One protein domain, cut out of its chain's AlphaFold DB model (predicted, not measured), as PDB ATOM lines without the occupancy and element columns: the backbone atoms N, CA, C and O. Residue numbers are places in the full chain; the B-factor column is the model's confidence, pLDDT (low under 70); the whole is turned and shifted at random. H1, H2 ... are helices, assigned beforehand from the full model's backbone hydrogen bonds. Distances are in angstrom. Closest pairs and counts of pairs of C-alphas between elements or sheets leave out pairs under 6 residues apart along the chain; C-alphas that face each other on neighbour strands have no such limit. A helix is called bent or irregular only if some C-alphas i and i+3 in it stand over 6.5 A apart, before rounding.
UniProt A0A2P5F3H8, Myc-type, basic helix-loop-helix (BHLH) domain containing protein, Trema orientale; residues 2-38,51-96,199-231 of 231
ATOM      1  N   ARG A   2      59.831  -7.811 -87.896       48.31
ATOM      2  CA  ARG A   2      60.368  -8.407 -86.658       48.31
ATOM      3  C   ARG A   2      61.233  -9.596 -87.063       48.31
ATOM      4  O   ARG A   2      60.714 -10.615 -87.505       48.31
ATOM      5  N   VAL A   3      62.548  -9.420 -86.998       41.00
ATOM      6  CA  VAL A   3      63.522 -10.487 -87.238       41.00
ATOM      7  C   VAL A   3      63.561 -11.328 -85.965       41.00
ATOM      8  O   VAL A   3      64.099 -10.895 -84.950       41.00
ATOM      9  N   TYR A   4      62.912 -12.489 -85.981       45.72
ATOM     10  CA  TYR A   4      63.008 -13.441 -84.879       45.72
ATOM     11  C   TYR A   4      64.425 -14.029 -84.868       45.72
ATOM     12  O   TYR A   4      64.903 -14.519 -85.890       45.72
ATOM     13  N   SER A   5      65.106 -13.939 -83.722       52.72
ATOM     14  CA  SER A   5      66.412 -14.571 -83.517       52.72
ATOM     15  C   SER A   5      66.308 -16.080 -83.761       52.72
ATOM     16  O   SER A   5      65.327 -16.710 -83.370       52.72
ATOM     17  N   LEU A   6      67.324 -16.681 -84.385       54.88
ATOM     18  CA  LEU A   6      67.363 -18.121 -84.674       54.88
ATOM     19  C   LEU A   6      67.181 -18.978 -83.400       54.88
ATOM     20  O   LEU A   6      66.661 -20.091 -83.459       54.88
ATOM     21  N   GLU A   7      67.578 -18.433 -82.249       53.75
ATOM     22  CA  GLU A   7      67.503 -19.082 -80.938       53.75
ATOM     23  C   GLU A   7      66.059 -19.234 -80.435       53.75
ATOM     24  O   GLU A   7      65.688 -20.284 -79.908       53.75
ATOM     25  N   THR A   8      65.200 -18.230 -80.662       61.31
ATOM     26  CA  THR A   8      63.794 -18.305 -80.236       61.31
ATOM     27  C   THR A   8      63.036 -19.338 -81.055       61.31
ATOM     28  O   THR A   8      62.182 -20.036 -80.523       61.31
ATOM     29  N   ASN A   9      63.399 -19.514 -82.326       66.94
ATOM     30  CA  ASN A   9      62.806 -20.527 -83.191       66.94
ATOM     31  C   ASN A   9      63.112 -21.953 -82.689       66.94
ATOM     32  O   ASN A   9      62.200 -22.765 -82.560       66.94
ATOM     33  N   LYS A  10      64.357 -22.242 -82.284       78.88
ATOM     34  CA  LYS A  10      64.715 -23.553 -81.711       78.88
ATOM     35  C   LYS A  10      63.958 -23.854 -80.419       78.88
ATOM     36  O   LYS A  10      63.490 -24.975 -80.240       78.88
ATOM     37  N   LEU A  11      63.810 -22.857 -79.546       82.75
ATOM     38  CA  LEU A  11      63.084 -23.020 -78.288       82.75
ATOM     39  C   LEU A  11      61.593 -23.297 -78.524       82.75
ATOM     40  O   LEU A  11      61.046 -24.208 -77.911       82.75
ATOM     41  N   LEU A  12      60.961 -22.575 -79.459       82.00
ATOM     42  CA  LEU A  12      59.579 -22.832 -79.886       82.00
ATOM     43  C   LEU A  12      59.419 -24.251 -80.438       82.00
ATOM     44  O   LEU A  12      58.452 -24.939 -80.131       82.00
ATOM     45  N   HIS A  13      60.381 -24.699 -81.244       88.00
ATOM     46  CA  HIS A  13      60.341 -26.027 -81.839       88.00
ATOM     47  C   HIS A  13      60.479 -27.134 -80.794       88.00
ATOM     48  O   HIS A  13      59.778 -28.147 -80.871       88.00
ATOM     49  N   LEU A  14      61.371 -26.941 -79.823       89.56
ATOM     50  CA  LEU A  14      61.556 -27.869 -78.717       89.56
ATOM     51  C   LEU A  14      60.294 -27.933 -77.856       89.56
ATOM     52  O   LEU A  14      59.758 -29.022 -77.683       89.56
ATOM     53  N   ALA A  15      59.790 -26.780 -77.406       90.50
ATOM     54  CA  ALA A  15      58.584 -26.687 -76.588       90.50
ATOM     55  C   ALA A  15      57.361 -27.292 -77.293       90.50
ATOM     56  O   ALA A  15      56.631 -28.088 -76.702       90.50
ATOM     57  N   PHE A  16      57.179 -26.999 -78.586       94.38
ATOM     58  CA  PHE A  16      56.141 -27.636 -79.392       94.38
ATOM     59  C   PHE A  16      56.286 -29.156 -79.375       94.38
ATOM     60  O   PHE A  16      55.325 -29.860 -79.093       94.38
ATOM     61  N   SER A  17      57.481 -29.670 -79.676       93.81
ATOM     62  CA  SER A  17      57.700 -31.112 -79.820       93.81
ATOM     63  C   SER A  17      57.502 -31.845 -78.494       93.81
ATOM     64  O   SER A  17      56.861 -32.893 -78.467       93.81
ATOM     65  N   THR A  18      57.993 -31.282 -77.384       93.94
ATOM     66  CA  THR A  18      57.811 -31.860 -76.048       93.94
ATOM     67  C   THR A  18      56.341 -31.899 -75.651       93.94
ATOM     68  O   THR A  18      55.873 -32.931 -75.172       93.94
ATOM     69  N   ASN A  19      55.600 -30.817 -75.903       94.69
ATOM     70  CA  ASN A  19      54.174 -30.741 -75.591       94.69
ATOM     71  C   ASN A  19      53.352 -31.662 -76.504       94.69
ATOM     72  O   ASN A  19      52.432 -32.343 -76.058       94.69
ATOM     73  N   TYR A  20      53.720 -31.757 -77.779       96.56
ATOM     74  CA  TYR A  20      53.026 -32.607 -78.737       96.56
ATOM     75  C   TYR A  20      53.162 -34.084 -78.375       96.56
ATOM     76  O   TYR A  20      52.164 -34.800 -78.310       96.56
ATOM     77  N   VAL A  21      54.378 -34.538 -78.054       95.19
ATOM     78  CA  VAL A  21      54.629 -35.921 -77.620       95.19
ATOM     79  C   VAL A  21      53.958 -36.216 -76.277       95.19
ATOM     80  O   VAL A  21      53.392 -37.300 -76.117       95.19
ATOM     81  N   SER A  22      53.981 -35.271 -75.327       94.50
ATOM     82  CA  SER A  22      53.404 -35.467 -73.990       94.50
ATOM     83  C   SER A  22      51.887 -35.661 -74.021       94.50
ATOM     84  O   SER A  22      51.356 -36.419 -73.211       94.50
ATOM     85  N   HIS A  23      51.196 -35.043 -74.980       94.06
ATOM     86  CA  HIS A  23      49.772 -35.271 -75.211       94.06
ATOM     87  C   HIS A  23      49.511 -36.506 -76.079       94.06
ATOM     88  O   HIS A  23      48.640 -37.318 -75.756       94.06
ATOM     89  N   LEU A  24      50.277 -36.682 -77.157       95.69
ATOM     90  CA  LEU A  24      49.999 -37.699 -78.165       95.69
ATOM     91  C   LEU A  24      50.287 -39.124 -77.677       95.69
ATOM     92  O   LEU A  24      49.440 -40.004 -77.821       95.69
ATOM     93  N   VAL A  25      51.465 -39.383 -77.102       93.69
ATOM     94  CA  VAL A  25      51.886 -40.756 -76.760       93.69
ATOM     95  C   VAL A  25      50.942 -41.416 -75.744       93.69
ATOM     96  O   VAL A  25      50.514 -42.551 -75.988       93.69
ATOM     97  N   PRO A  26      50.542 -40.750 -74.640       92.62
ATOM     98  CA  PRO A  26      49.568 -41.322 -73.713       92.62
ATOM     99  C   PRO A  26      48.204 -41.585 -74.360       92.62
ATOM    100  O   PRO A  26      47.598 -42.626 -74.093       92.62
ATOM    101  N   ALA A  27      47.735 -40.684 -75.231       91.50
ATOM    102  CA  ALA A  27      46.460 -40.834 -75.930       91.50
ATOM    103  C   ALA A  27      46.474 -42.052 -76.867       91.50
ATOM    104  O   ALA A  27      45.591 -42.909 -76.789       91.50
ATOM    105  N   LEU A  28      47.527 -42.203 -77.677       91.19
ATOM    106  CA  LEU A  28      47.683 -43.349 -78.576       91.19
ATOM    107  C   LEU A  28      47.797 -44.675 -77.813       91.19
ATOM    108  O   LEU A  28      47.153 -45.662 -78.179       91.19
ATOM    109  N   LYS A  29      48.559 -44.703 -76.711       90.06
ATOM    110  CA  LYS A  29      48.663 -45.889 -75.847       90.06
ATOM    111  C   LYS A  29      47.294 -46.298 -75.304       90.06
ATOM    112  O   LYS A  29      46.966 -47.482 -75.291       90.06
ATOM    113  N   LYS A  30      46.481 -45.324 -74.897       86.12
ATOM    114  CA  LYS A  30      45.134 -45.564 -74.381       86.12
ATOM    115  C   LYS A  30      44.185 -46.110 -75.447       86.12
ATOM    116  O   LYS A  30      43.472 -47.068 -75.161       86.12
ATOM    117  N   ILE A  31      44.212 -45.568 -76.666       87.19
ATOM    118  CA  ILE A  31      43.436 -46.103 -77.800       87.19
ATOM    119  C   ILE A  31      43.786 -47.578 -78.029       87.19
ATOM    120  O   ILE A  31      42.895 -48.422 -78.143       87.19
ATOM    121  N   ARG A  32      45.083 -47.909 -78.032       86.12
ATOM    122  CA  ARG A  32      45.550 -49.293 -78.180       86.12
ATOM    123  C   ARG A  32      45.034 -50.200 -77.060       86.12
ATOM    124  O   ARG A  32      44.591 -51.306 -77.351       86.12
ATOM    125  N   MET A  33      45.082 -49.748 -75.804       81.00
ATOM    126  CA  MET A  33      44.587 -50.527 -74.661       81.00
ATOM    127  C   MET A  33      43.088 -50.821 -74.776       81.00
ATOM    128  O   MET A  33      42.686 -51.972 -74.633       81.00
ATOM    129  N   ILE A  34      42.277 -49.816 -75.117       78.94
ATOM    130  CA  ILE A  34      40.823 -49.974 -75.271       78.94
ATOM    131  C   ILE A  34      40.495 -51.014 -76.351       78.94
ATOM    132  O   ILE A  34      39.652 -51.885 -76.139       78.94
ATOM    133  N   ASN A  35      41.198 -50.974 -77.484       72.56
ATOM    134  CA  ASN A  35      40.979 -51.930 -78.572       72.56
ATOM    135  C   ASN A  35      41.450 -53.352 -78.216       72.56
ATOM    136  O   ASN A  35      40.851 -54.334 -78.655       72.56
ATOM    137  N   SER A  36      42.500 -53.475 -77.400       68.62
ATOM    138  CA  SER A  36      43.007 -54.771 -76.938       68.62
ATOM    139  C   SER A  36      42.087 -55.422 -75.900       68.62
ATOM    140  O   SER A  36      41.891 -56.632 -75.941       68.62
ATOM    141  N   GLU A  37      41.522 -54.643 -74.974       57.53
ATOM    142  CA  GLU A  37      40.655 -55.141 -73.893       57.53
ATOM    143  C   GLU A  37      39.205 -55.392 -74.351       57.53
ATOM    144  O   GLU A  37      38.495 -56.195 -73.748       57.53
ATOM    145  N   GLY A  38      38.761 -54.743 -75.434       54.75
ATOM    146  CA  GLY A  38      37.442 -54.956 -76.045       54.75
ATOM    147  C   GLY A  38      37.333 -56.195 -76.946       54.75
ATOM    148  O   GLY A  38      36.237 -56.525 -77.390       54.75
ATOM    149  N   ASN A  51      38.084 -49.930 -88.659       72.06
ATOM    150  CA  ASN A  51      39.306 -49.237 -89.079       72.06
ATOM    151  C   ASN A  51      39.072 -47.745 -89.373       72.06
ATOM    152  O   ASN A  51      39.929 -46.913 -89.078       72.06
ATOM    153  N   ASN A  52      37.905 -47.391 -89.922       81.25
ATOM    154  CA  ASN A  52      37.534 -45.998 -90.171       81.25
ATOM    155  C   ASN A  52      37.298 -45.230 -88.861       81.25
ATOM    156  O   ASN A  52      37.759 -44.100 -88.719       81.25
ATOM    157  N   GLU A  53      36.628 -45.843 -87.883       82.81
ATOM    158  CA  GLU A  53      36.424 -45.227 -86.568       82.81
ATOM    159  C   GLU A  53      37.740 -45.050 -85.806       82.81
ATOM    160  O   GLU A  53      38.010 -43.965 -85.292       82.81
ATOM    161  N   LEU A  54      38.623 -46.052 -85.828       84.75
ATOM    162  CA  LEU A  54      39.960 -45.931 -85.247       84.75
ATOM    163  C   LEU A  54      40.744 -44.765 -85.865       84.75
ATOM    164  O   LEU A  54      41.315 -43.948 -85.143       84.75
ATOM    165  N   ALA A  55      40.734 -44.648 -87.195       87.19
ATOM    166  CA  ALA A  55      41.409 -43.559 -87.894       87.19
ATOM    167  C   ALA A  55      40.843 -42.177 -87.518       87.19
ATOM    168  O   ALA A  55      41.604 -41.211 -87.421       87.19
ATOM    169  N   LYS A  56      39.529 -42.065 -87.276       88.88
ATOM    170  CA  LYS A  56      38.897 -40.820 -86.810       88.88
ATOM    171  C   LYS A  56      39.330 -40.453 -85.394       88.88
ATOM    172  O   LYS A  56      39.642 -39.287 -85.167       88.88
ATOM    173  N   VAL A  57      39.387 -41.419 -84.473       89.38
ATOM    174  CA  VAL A  57      39.847 -41.178 -83.093       89.38
ATOM    175  C   VAL A  57      41.322 -40.780 -83.089       89.38
ATOM    176  O   VAL A  57      41.679 -39.775 -82.486       89.38
ATOM    177  N   VAL A  58      42.175 -41.496 -83.828       90.94
ATOM    178  CA  VAL A  58      43.600 -41.143 -83.949       90.94
ATOM    179  C   VAL A  58      43.763 -39.739 -84.528       90.94
ATOM    180  O   VAL A  58      44.519 -38.945 -83.978       90.94
ATOM    181  N   ARG A  59      43.027 -39.393 -85.593       92.25
ATOM    182  CA  ARG A  59      43.066 -38.040 -86.169       92.25
ATOM    183  C   ARG A  59      42.617 -36.976 -85.172       92.25
ATOM    184  O   ARG A  59      43.243 -35.928 -85.101       92.25
ATOM    185  N   PHE A  60      41.566 -37.249 -84.403       93.94
ATOM    186  CA  PHE A  60      41.096 -36.345 -83.360       93.94
ATOM    187  C   PHE A  60      42.178 -36.078 -82.309       93.94
ATOM    188  O   PHE A  60      42.458 -34.918 -82.024       93.94
ATOM    189  N   GLU A  61      42.816 -37.123 -81.772       93.62
ATOM    190  CA  GLU A  61      43.874 -36.966 -80.762       93.62
ATOM    191  C   GLU A  61      45.103 -36.244 -81.325       93.62
ATOM    192  O   GLU A  61      45.695 -35.396 -80.664       93.62
ATOM    193  N   VAL A  62      45.460 -36.542 -82.573       95.12
ATOM    194  CA  VAL A  62      46.551 -35.889 -83.300       95.12
ATOM    195  C   VAL A  62      46.281 -34.389 -83.489       95.12
ATOM    196  O   VAL A  62      47.156 -33.564 -83.211       95.12
ATOM    197  N   ASP A  63      45.070 -34.018 -83.913       95.19
ATOM    198  CA  ASP A  63      44.672 -32.617 -84.086       95.19
ATOM    199  C   ASP A  63      44.569 -31.893 -82.727       95.19
ATOM    200  O   ASP A  63      44.987 -30.739 -82.602       95.19
ATOM    201  N   MET A  64      44.065 -32.572 -81.690       95.19
ATOM    202  CA  MET A  64      43.961 -32.030 -80.332       95.19
ATOM    203  C   MET A  64      45.343 -31.778 -79.727       95.19
ATOM    204  O   MET A  64      45.602 -30.693 -79.203       95.19
ATOM    205  N   ALA A  65      46.258 -32.743 -79.846       96.25
ATOM    206  CA  ALA A  65      47.633 -32.594 -79.390       96.25
ATOM    207  C   ALA A  65      48.311 -31.404 -80.080       96.25
ATOM    208  O   ALA A  65      48.974 -30.614 -79.408       96.25
ATOM    209  N   MET A  66      48.106 -31.210 -81.389       96.06
ATOM    210  CA  MET A  66      48.651 -30.050 -82.101       96.06
ATOM    211  C   MET A  66      48.126 -28.730 -81.530       96.06
ATOM    212  O   MET A  66      48.924 -27.831 -81.271       96.06
ATOM    213  N   ALA A  67      46.812 -28.615 -81.318       95.69
ATOM    214  CA  ALA A  67      46.200 -27.402 -80.778       95.69
ATOM    215  C   ALA A  67      46.736 -27.066 -79.374       95.69
ATOM    216  O   ALA A  67      47.113 -25.924 -79.106       95.69
ATOM    217  N   LEU A  68      46.840 -28.071 -78.499       94.19
ATOM    218  CA  LEU A  68      47.331 -27.904 -77.128       94.19
ATOM    219  C   LEU A  68      48.830 -27.580 -77.065       94.19
ATOM    220  O   LEU A  68      49.252 -26.816 -76.199       94.19
ATOM    221  N   SER A  69      49.625 -28.084 -78.013       94.06
ATOM    222  CA  SER A  69      51.086 -27.885 -78.040       94.06
ATOM    223  C   SER A  69      51.509 -26.431 -78.191       94.06
ATOM    224  O   SER A  69      52.618 -26.065 -77.804       94.06
ATOM    225  N   VAL A  70      50.628 -25.605 -78.755       93.00
ATOM    226  CA  VAL A  70      50.861 -24.179 -78.990       93.00
ATOM    227  C   VAL A  70      49.954 -23.275 -78.168       93.00
ATOM    228  O   VAL A  70      49.851 -22.084 -78.455       93.00
ATOM    229  N   LYS A  71      49.286 -23.819 -77.148       89.00
ATOM    230  CA  LYS A  71      48.326 -23.073 -76.329       89.00
ATOM    231  C   LYS A  71      48.947 -21.840 -75.674       89.00
ATOM    232  O   LYS A  71      48.301 -20.807 -75.584       89.00
ATOM    233  N   GLU A  72      50.217 -21.924 -75.291       85.94
ATOM    234  CA  GLU A  72      50.971 -20.812 -74.695       85.94
ATOM    235  C   GLU A  72      51.257 -19.667 -75.681       85.94
ATOM    236  O   GLU A  72      51.508 -18.538 -75.263       85.94
ATOM    237  N   TYR A  73      51.199 -19.935 -76.988       85.94
ATOM    238  CA  TYR A  73      51.472 -18.947 -78.033       85.94
ATOM    239  C   TYR A  73      50.226 -18.172 -78.477       85.94
ATOM    240  O   TYR A  73      50.359 -17.250 -79.277       85.94
ATOM    241  N   ASN A  74      49.045 -18.508 -77.939       88.31
ATOM    242  CA  ASN A  74      47.771 -17.815 -78.166       88.31
ATOM    243  C   ASN A  74      47.440 -17.573 -79.652       88.31
ATOM    244  O   ASN A  74      46.904 -16.523 -80.007       88.31
ATOM    245  N   PHE A  75      47.767 -18.530 -80.526       92.56
ATOM    246  CA  PHE A  75      47.385 -18.447 -81.934       92.56
ATOM    247  C   PHE A  75      45.866 -18.553 -82.081       92.56
ATOM    248  O   PHE A  75      45.231 -19.441 -81.505       92.56
ATOM    249  N   ALA A  76      45.275 -17.680 -82.895       93.12
ATOM    250  CA  ALA A  76      43.840 -17.712 -83.160       93.12
ATOM    251  C   ALA A  76      43.419 -19.066 -83.753       93.12
ATOM    252  O   ALA A  76      42.405 -19.644 -83.341       93.12
ATOM    253  N   TRP A  77      44.238 -19.625 -84.654       95.44
ATOM    254  CA  TRP A  77      43.928 -20.912 -85.269       95.44
ATOM    255  C   TRP A  77      43.945 -22.079 -84.282       95.44
ATOM    256  O   TRP A  77      43.165 -23.020 -84.446       95.44
ATOM    257  N   SER A  78      44.794 -22.045 -83.249       95.38
ATOM    258  CA  SER A  78      44.888 -23.153 -82.291       95.38
ATOM    259  C   SER A  78      43.660 -23.198 -81.389       95.38
ATOM    260  O   SER A  78      43.079 -24.267 -81.198       95.38
ATOM    261  N   HIS A  79      43.184 -22.038 -80.934       94.81
ATOM    262  CA  HIS A  79      41.938 -21.921 -80.181       94.81
ATOM    263  C   HIS A  79      40.716 -22.292 -81.026       94.81
ATOM    264  O   HIS A  79      39.828 -23.016 -80.564       94.81
ATOM    265  N   ALA A  80      40.666 -21.852 -82.284       95.25
ATOM    266  CA  ALA A  80      39.601 -22.243 -83.201       95.25
ATOM    267  C   ALA A  80      39.603 -23.759 -83.481       95.25
ATOM    268  O   ALA A  80      38.547 -24.391 -83.551       95.25
ATOM    269  N   LEU A  81      40.784 -24.374 -83.592       95.44
ATOM    270  CA  LEU A  81      40.919 -25.822 -83.730       95.44
ATOM    271  C   LEU A  81      40.460 -26.560 -82.460       95.44
ATOM    272  O   LEU A  81      39.637 -27.470 -82.562       95.44
ATOM    273  N   GLU A  82      40.912 -26.141 -81.274       94.44
ATOM    274  CA  GLU A  82      40.517 -26.710 -79.971       94.44
ATOM    275  C   GLU A  82      38.994 -26.645 -79.775       94.44
ATOM    276  O   GLU A  82      38.345 -27.648 -79.462       94.44
ATOM    277  N   THR A  83      38.388 -25.483 -80.026       93.06
ATOM    278  CA  THR A  83      36.932 -25.294 -79.913       93.06
ATOM    279  C   THR A  83      36.157 -26.174 -80.890       93.06
ATOM    280  O   THR A  83      35.191 -26.827 -80.488       93.06
ATOM    281  N   LYS A  84      36.601 -26.272 -82.149       91.69
ATOM    282  CA  LYS A  84      35.987 -27.140 -83.165       91.69
ATOM    283  C   LYS A  84      36.072 -28.623 -82.796       91.69
ATOM    284  O   LYS A  84      35.117 -29.367 -83.025       91.69
ATOM    285  N   LEU A  85      37.193 -29.067 -82.231       92.00
ATOM    286  CA  LEU A  85      37.363 -30.448 -81.773       92.00
ATOM    287  C   LEU A  85      36.448 -30.752 -80.577       92.00
ATOM    288  O   LEU A  85      35.732 -31.754 -80.595       92.00
ATOM    289  N   ASN A  86      36.372 -29.850 -79.599       89.38
ATOM    290  CA  ASN A  86      35.485 -30.004 -78.443       89.38
ATOM    291  C   ASN A  86      33.998 -30.030 -78.837       89.38
ATOM    292  O   ASN A  86      33.233 -30.836 -78.307       89.38
ATOM    293  N   GLN A  87      33.582 -29.212 -79.810       83.56
ATOM    294  CA  GLN A  87      32.214 -29.242 -80.339       83.56
ATOM    295  C   GLN A  87      31.873 -30.598 -80.961       83.56
ATOM    296  O   GLN A  87      30.815 -31.154 -80.669       83.56
ATOM    297  N   ARG A  88      32.780 -31.174 -81.763       73.88
ATOM    298  CA  ARG A  88      32.576 -32.501 -82.371       73.88
ATOM    299  C   ARG A  88      32.380 -33.587 -81.316       73.88
ATOM    300  O   ARG A  88      31.485 -34.412 -81.471       73.88
ATOM    301  N   HIS A  89      33.169 -33.560 -80.243       64.31
ATOM    302  CA  HIS A  89      33.036 -34.514 -79.142       64.31
ATOM    303  C   HIS A  89      31.667 -34.395 -78.444       64.31
ATOM    304  O   HIS A  89      31.028 -35.400 -78.148       64.31
ATOM    305  N   ILE A  90      31.165 -33.172 -78.242       61.12
ATOM    306  CA  ILE A  90      29.846 -32.941 -77.632       61.12
ATOM    307  C   ILE A  90      28.710 -33.388 -78.566       61.12
ATOM    308  O   ILE A  90      27.777 -34.054 -78.119       61.12
ATOM    309  N   THR A  91      28.775 -33.064 -79.861       55.31
ATOM    310  CA  THR A  91      27.710 -33.412 -80.817       55.31
ATOM    311  C   THR A  91      27.558 -34.924 -80.992       55.31
ATOM    312  O   THR A  91      26.429 -35.413 -81.018       55.31
ATOM    313  N   VAL A  92      28.662 -35.679 -81.047       56.44
ATOM    314  CA  VAL A  92      28.616 -37.153 -81.117       56.44
ATOM    315  C   VAL A  92      27.928 -37.745 -79.880       56.44
ATOM    316  O   VAL A  92      27.144 -38.683 -80.006       56.44
ATOM    317  N   ASN A  93      28.128 -37.148 -78.703       49.88
ATOM    318  CA  ASN A  93      27.517 -37.628 -77.461       49.88
ATOM    319  C   ASN A  93      25.999 -37.387 -77.398       49.88
ATOM    320  O   ASN A  93      25.288 -38.179 -76.783       49.88
ATOM    321  N   ILE A  94      25.491 -36.322 -78.029       51.53
ATOM    322  CA  ILE A  94      24.058 -35.973 -78.017       51.53
ATOM    323  C   ILE A  94      23.265 -36.810 -79.030       51.53
ATOM    324  O   ILE A  94      22.158 -37.253 -78.729       51.53
ATOM    325  N   VAL A  95      23.817 -37.051 -80.224       49.59
ATOM    326  CA  VAL A  95      23.106 -37.757 -81.310       49.59
ATOM    327  C   VAL A  95      23.019 -39.271 -81.066       49.59
ATOM    328  O   VAL A  95      22.048 -39.898 -81.483       49.59
ATOM    329  N   ASN A  96      23.969 -39.862 -80.333       46.19
ATOM    330  CA  ASN A  96      24.046 -41.314 -80.126       46.19
ATOM    331  C   ASN A  96      23.294 -41.860 -78.898       46.19
ATOM    332  O   ASN A  96      23.567 -42.991 -78.497       46.19
ATOM    333  N   TYR A 199      44.516  -4.767 -89.408       83.12
ATOM    334  CA  TYR A 199      45.639  -5.465 -90.041       83.12
ATOM    335  C   TYR A 199      45.293  -6.910 -90.441       83.12
ATOM    336  O   TYR A 199      46.173  -7.774 -90.432       83.12
ATOM    337  N   GLU A 200      44.036  -7.172 -90.817       86.25
ATOM    338  CA  GLU A 200      43.508  -8.526 -91.060       86.25
ATOM    339  C   GLU A 200      44.393  -9.401 -91.960       86.25
ATOM    340  O   GLU A 200      44.668 -10.552 -91.635       86.25
ATOM    341  N   ASN A 201      44.922  -8.858 -93.061       89.69
ATOM    342  CA  ASN A 201      45.737  -9.632 -93.998       89.69
ATOM    343  C   ASN A 201      47.117  -9.976 -93.422       89.69
ATOM    344  O   ASN A 201      47.639 -11.061 -93.671       89.69
ATOM    345  N   HIS A 202      47.721  -9.074 -92.645       90.81
ATOM    346  CA  HIS A 202      49.007  -9.346 -92.003       90.81
ATOM    347  C   HIS A 202      48.847 -10.373 -90.875       90.81
ATOM    348  O   HIS A 202      49.676 -11.276 -90.732       90.81
ATOM    349  N   GLU A 203      47.789 -10.242 -90.076       92.31
ATOM    350  CA  GLU A 203      47.453 -11.191 -89.015       92.31
ATOM    351  C   GLU A 203      47.157 -12.579 -89.589       92.31
ATOM    352  O   GLU A 203      47.793 -13.548 -89.183       92.31
ATOM    353  N   LEU A 204      46.334 -12.656 -90.641       94.44
ATOM    354  CA  LEU A 204      46.066 -13.890 -91.376       94.44
ATOM    355  C   LEU A 204      47.356 -14.556 -91.865       94.44
ATOM    356  O   LEU A 204      47.550 -15.749 -91.656       94.44
ATOM    357  N   LEU A 205      48.267 -13.809 -92.496       94.81
ATOM    358  CA  LEU A 205      49.535 -14.373 -92.973       94.81
ATOM    359  C   LEU A 205      50.447 -14.835 -91.826       94.81
ATOM    360  O   LEU A 205      51.165 -15.824 -91.984       94.81
ATOM    361  N   THR A 206      50.411 -14.156 -90.678       93.31
ATOM    362  CA  THR A 206      51.172 -14.549 -89.481       93.31
ATOM    363  C   THR A 206      50.633 -15.856 -88.896       93.31
ATOM    364  O   THR A 206      51.410 -16.770 -88.615       93.31
ATOM    365  N   GLU A 207      49.311 -15.976 -88.787       94.75
ATOM    366  CA  GLU A 207      48.620 -17.185 -88.332       94.75
ATOM    367  C   GLU A 207      48.818 -18.357 -89.307       94.75
ATOM    368  O   GLU A 207      49.110 -19.478 -88.897       94.75
ATOM    369  N   VAL A 208      48.762 -18.111 -90.621       96.12
ATOM    370  CA  VAL A 208      49.068 -19.130 -91.638       96.12
ATOM    371  C   VAL A 208      50.519 -19.604 -91.518       96.12
ATOM    372  O   VAL A 208      50.785 -20.806 -91.583       96.12
ATOM    373  N   ALA A 209      51.473 -18.690 -91.320       94.75
ATOM    374  CA  ALA A 209      52.880 -19.049 -91.166       94.75
ATOM    375  C   ALA A 209      53.130 -19.896 -89.906       94.75
ATOM    376  O   ALA A 209      53.894 -20.870 -89.962       94.75
ATOM    377  N   SER A 210      52.481 -19.565 -88.785       93.50
ATOM    378  CA  SER A 210      52.589 -20.353 -87.554       93.50
ATOM    379  C   SER A 210      51.926 -21.723 -87.709       93.50
ATOM    380  O   SER A 210      52.540 -22.731 -87.347       93.50
ATOM    381  N   TYR A 211      50.756 -21.798 -88.349       96.12
ATOM    382  CA  TYR A 211      50.064 -23.058 -88.622       96.12
ATOM    383  C   TYR A 211      50.896 -23.998 -89.504       96.12
ATOM    384  O   TYR A 211      51.119 -25.155 -89.146       96.12
ATOM    385  N   ILE A 212      51.458 -23.492 -90.609       96.06
ATOM    386  CA  ILE A 212      52.358 -24.265 -91.485       96.06
ATOM    387  C   ILE A 212      53.577 -24.777 -90.712       96.06
ATOM    388  O   ILE A 212      54.016 -25.910 -90.925       96.06
ATOM    389  N   SER A 213      54.146 -23.956 -89.828       94.31
ATOM    390  CA  SER A 213      55.298 -24.354 -89.015       94.31
ATOM    391  C   SER A 213      54.940 -25.510 -88.080       94.31
ATOM    392  O   SER A 213      55.672 -26.498 -88.026       94.31
ATOM    393  N   CYS A 214      53.779 -25.445 -87.429       94.38
ATOM    394  CA  CYS A 214      53.296 -26.504 -86.543       94.38
ATOM    395  C   CYS A 214      52.983 -27.798 -87.301       94.38
ATOM    396  O   CYS A 214      53.390 -28.865 -86.854       94.38
ATOM    397  N   LEU A 215      52.362 -27.719 -88.484       96.62
ATOM    398  CA  LEU A 215      52.135 -28.887 -89.348       96.62
ATOM    399  C   LEU A 215      53.451 -29.569 -89.736       96.62
ATOM    400  O   LEU A 215      53.574 -30.790 -89.676       96.62
ATOM    401  N   LYS A 216      54.472 -28.785 -90.099       95.50
ATOM    402  CA  LYS A 216      55.799 -29.331 -90.416       95.50
ATOM    403  C   LYS A 216      56.420 -30.046 -89.219       95.50
ATOM    404  O   LYS A 216      57.037 -31.091 -89.402       95.50
ATOM    405  N   LEU A 217      56.289 -29.494 -88.013       94.94
ATOM    406  CA  LEU A 217      56.825 -30.125 -86.806       94.94
ATOM    407  C   LEU A 217      56.059 -31.387 -86.443       94.94
ATOM    408  O   LEU A 217      56.677 -32.396 -86.128       94.94
ATOM    409  N   GLN A 218      54.737 -31.341 -86.541       95.69
ATOM    410  CA  GLN A 218      53.868 -32.482 -86.314       95.69
ATOM    411  C   GLN A 218      54.287 -33.675 -87.181       95.69
ATOM    412  O   GLN A 218      54.492 -34.767 -86.660       95.69
ATOM    413  N   VAL A 219      54.474 -33.457 -88.489       96.06
ATOM    414  CA  VAL A 219      54.924 -34.503 -89.419       96.06
ATOM    415  C   VAL A 219      56.291 -35.049 -89.014       96.06
ATOM    416  O   VAL A 219      56.462 -36.264 -88.982       96.06
ATOM    417  N   LYS A 220      57.245 -34.182 -88.646       95.00
ATOM    418  CA  LYS A 220      58.572 -34.618 -88.183       95.00
ATOM    419  C   LYS A 220      58.494 -35.488 -86.932       95.00
ATOM    420  O   LYS A 220      59.119 -36.537 -86.892       95.00
ATOM    421  N   VAL A 221      57.720 -35.077 -85.929       94.19
ATOM    422  CA  VAL A 221      57.571 -35.855 -84.692       94.19
ATOM    423  C   VAL A 221      56.905 -37.198 -84.972       94.19
ATOM    424  O   VAL A 221      57.376 -38.221 -84.486       94.19
ATOM    425  N   LEU A 222      55.833 -37.213 -85.771       94.25
ATOM    426  CA  LEU A 222      55.158 -38.454 -86.155       94.25
ATOM    427  C   LEU A 222      56.095 -39.395 -86.916       94.25
ATOM    428  O   LEU A 222      56.091 -40.587 -86.637       94.25
ATOM    429  N   GLN A 223      56.920 -38.867 -87.822       93.88
ATOM    430  CA  GLN A 223      57.925 -39.651 -88.529       93.88
ATOM    431  C   GLN A 223      58.941 -40.267 -87.556       93.88
ATOM    432  O   GLN A 223      59.156 -41.472 -87.611       93.88
ATOM    433  N   CYS A 224      59.485 -39.488 -86.612       91.88
ATOM    434  CA  CYS A 224      60.398 -40.024 -85.599       91.88
ATOM    435  C   CYS A 224      59.744 -41.124 -84.747       91.88
ATOM    436  O   CYS A 224      60.387 -42.113 -84.425       91.88
ATOM    437  N   LEU A 225      58.467 -40.973 -84.379       90.00
ATOM    438  CA  LEU A 225      57.749 -41.995 -83.609       90.00
ATOM    439  C   LEU A 225      57.544 -43.297 -84.394       90.00
ATOM    440  O   LEU A 225      57.528 -44.361 -83.782       90.00
ATOM    441  N   VAL A 226      57.368 -43.214 -85.714       90.31
ATOM    442  CA  VAL A 226      57.276 -44.393 -86.586       90.31
ATOM    443  C   VAL A 226      58.637 -45.075 -86.692       90.31
ATOM    444  O   VAL A 226      58.717 -46.268 -86.450       90.31
ATOM    445  N   GLU A 227      59.700 -44.309 -86.944       90.75
ATOM    446  CA  GLU A 227      61.072 -44.830 -87.051       90.75
ATOM    447  C   GLU A 227      61.523 -45.542 -85.762       90.75
ATOM    448  O   GLU A 227      62.110 -46.614 -85.831       90.75
ATOM    449  N   ILE A 228      61.188 -45.001 -84.585       84.75
ATOM    450  CA  ILE A 228      61.479 -45.638 -83.284       84.75
ATOM    451  C   ILE A 228      60.645 -46.913 -83.066       84.75
ATOM    452  O   ILE A 228      61.042 -47.785 -82.303       84.75
ATOM    453  N   GLY A 229      59.462 -47.010 -83.674       68.94
ATOM    454  CA  GLY A 229      58.582 -48.171 -83.532       68.94
ATOM    455  C   GLY A 229      58.977 -49.374 -84.392       68.94
ATOM    456  O   GLY A 229      58.433 -50.455 -84.165       68.94
ATOM    457  N   ASP A 230      59.878 -49.177 -85.358       59.94
ATOM    458  CA  ASP A 230      60.384 -50.213 -86.263       59.94
ATOM    459  C   ASP A 230      61.683 -50.883 -85.749       59.94
ATOM    460  O   ASP A 230      62.113 -51.886 -86.326       59.94
ATOM    461  N   GLU A 231      62.287 -50.361 -84.670       51.81
ATOM    462  CA  GLU A 231      63.433 -50.953 -83.943       51.81
ATOM    463  C   GLU A 231      62.990 -51.861 -82.780       51.81
ATOM    464  O   GLU A 231      63.599 -52.947 -82.625       51.81
TER     465      GLU A 231
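What this domain is: This is residues 2 to 38, 51 to 96 and 199 to 231 of the 231 residues of the protein "Myc-type, basic helix-loop-helix (BHLH) domain containing protein" of Trema orientale (UniProt A0A2P5F3H8). Three helices make a loose, fanned layer, H2 between H1 and H3 and running opposite to both, and the long helix H4 crosses one face of this layer. H4 passes over the first half of H1, near the last residues of H2 and by the first residues of H3; residues 2 to 11, 90 to 96 and 226 to 231 stick out. The 116 printed residues hold four named helices, H1, H2, H3 and H4 along the chain, and no named strand, and the class is all helix. The whole is only just loose, close to compact, with a radius of gyration of the C-alphas of 16.2 A, and flat, spanning 53 by 42 by 20 A.

Where its parts are: H1, residues 6 to 38, begins at C-alpha 6 (67.363, -18.121, -84.674) and is 48.2 A long; it is neither bent nor irregular, but only just: C-alphas 23 and 26 are 6.2 A apart. H2 is residues 51 to 69, 26.8 A, and H3 residues 76 to 95, 28.9 A. H4, residues 200 to 229, is 43.1 A long and ends at C-alpha 229 (58.582, -48.171, -83.532).

How they stand to each other: Helix packing is mostly crossed, with 1 of 4 touching pairs at a shallow tilt. H1 and H2 touch at a shallow tilt of 32 degrees, opposite ways; their closest C-alphas, of Asn 19 and Ser 69, are 4.9 A apart. H2 and H3 form a helical hairpin at 37 degrees, only just steep, with the C-alphas of Ala 67 and Ser 78 closest at 4.7 A. H4 touches H1 with residues 214 to 221 alone, at a steep tilt of 55 degrees; the closest C-alphas, of Ser 17 and Val 221, are 6.8 A apart. H3 and H4 only just touch, with 3 pairs of C-alphas within 8 A. H1 and H3 are apart. Every O i to N i+4 pair is within hydrogen-bond range in H2, H3 and H4, and 27 of 29 in H1.

The domain as a whole: The C-alphas of Arg 2 and Gly 38 are the two farthest apart, at 53.0 A. Residues 39 to 50 and 97 to 198 are not printed; the C-alpha gaps across these cuts are 14.4 A and 43.0 A. The link from H2 to H3 is short. Mean pLDDT of the printed part is 84.2, and residues 2 to 9, 36 to 38, 89 to 96 and 229 to 231 are under 70.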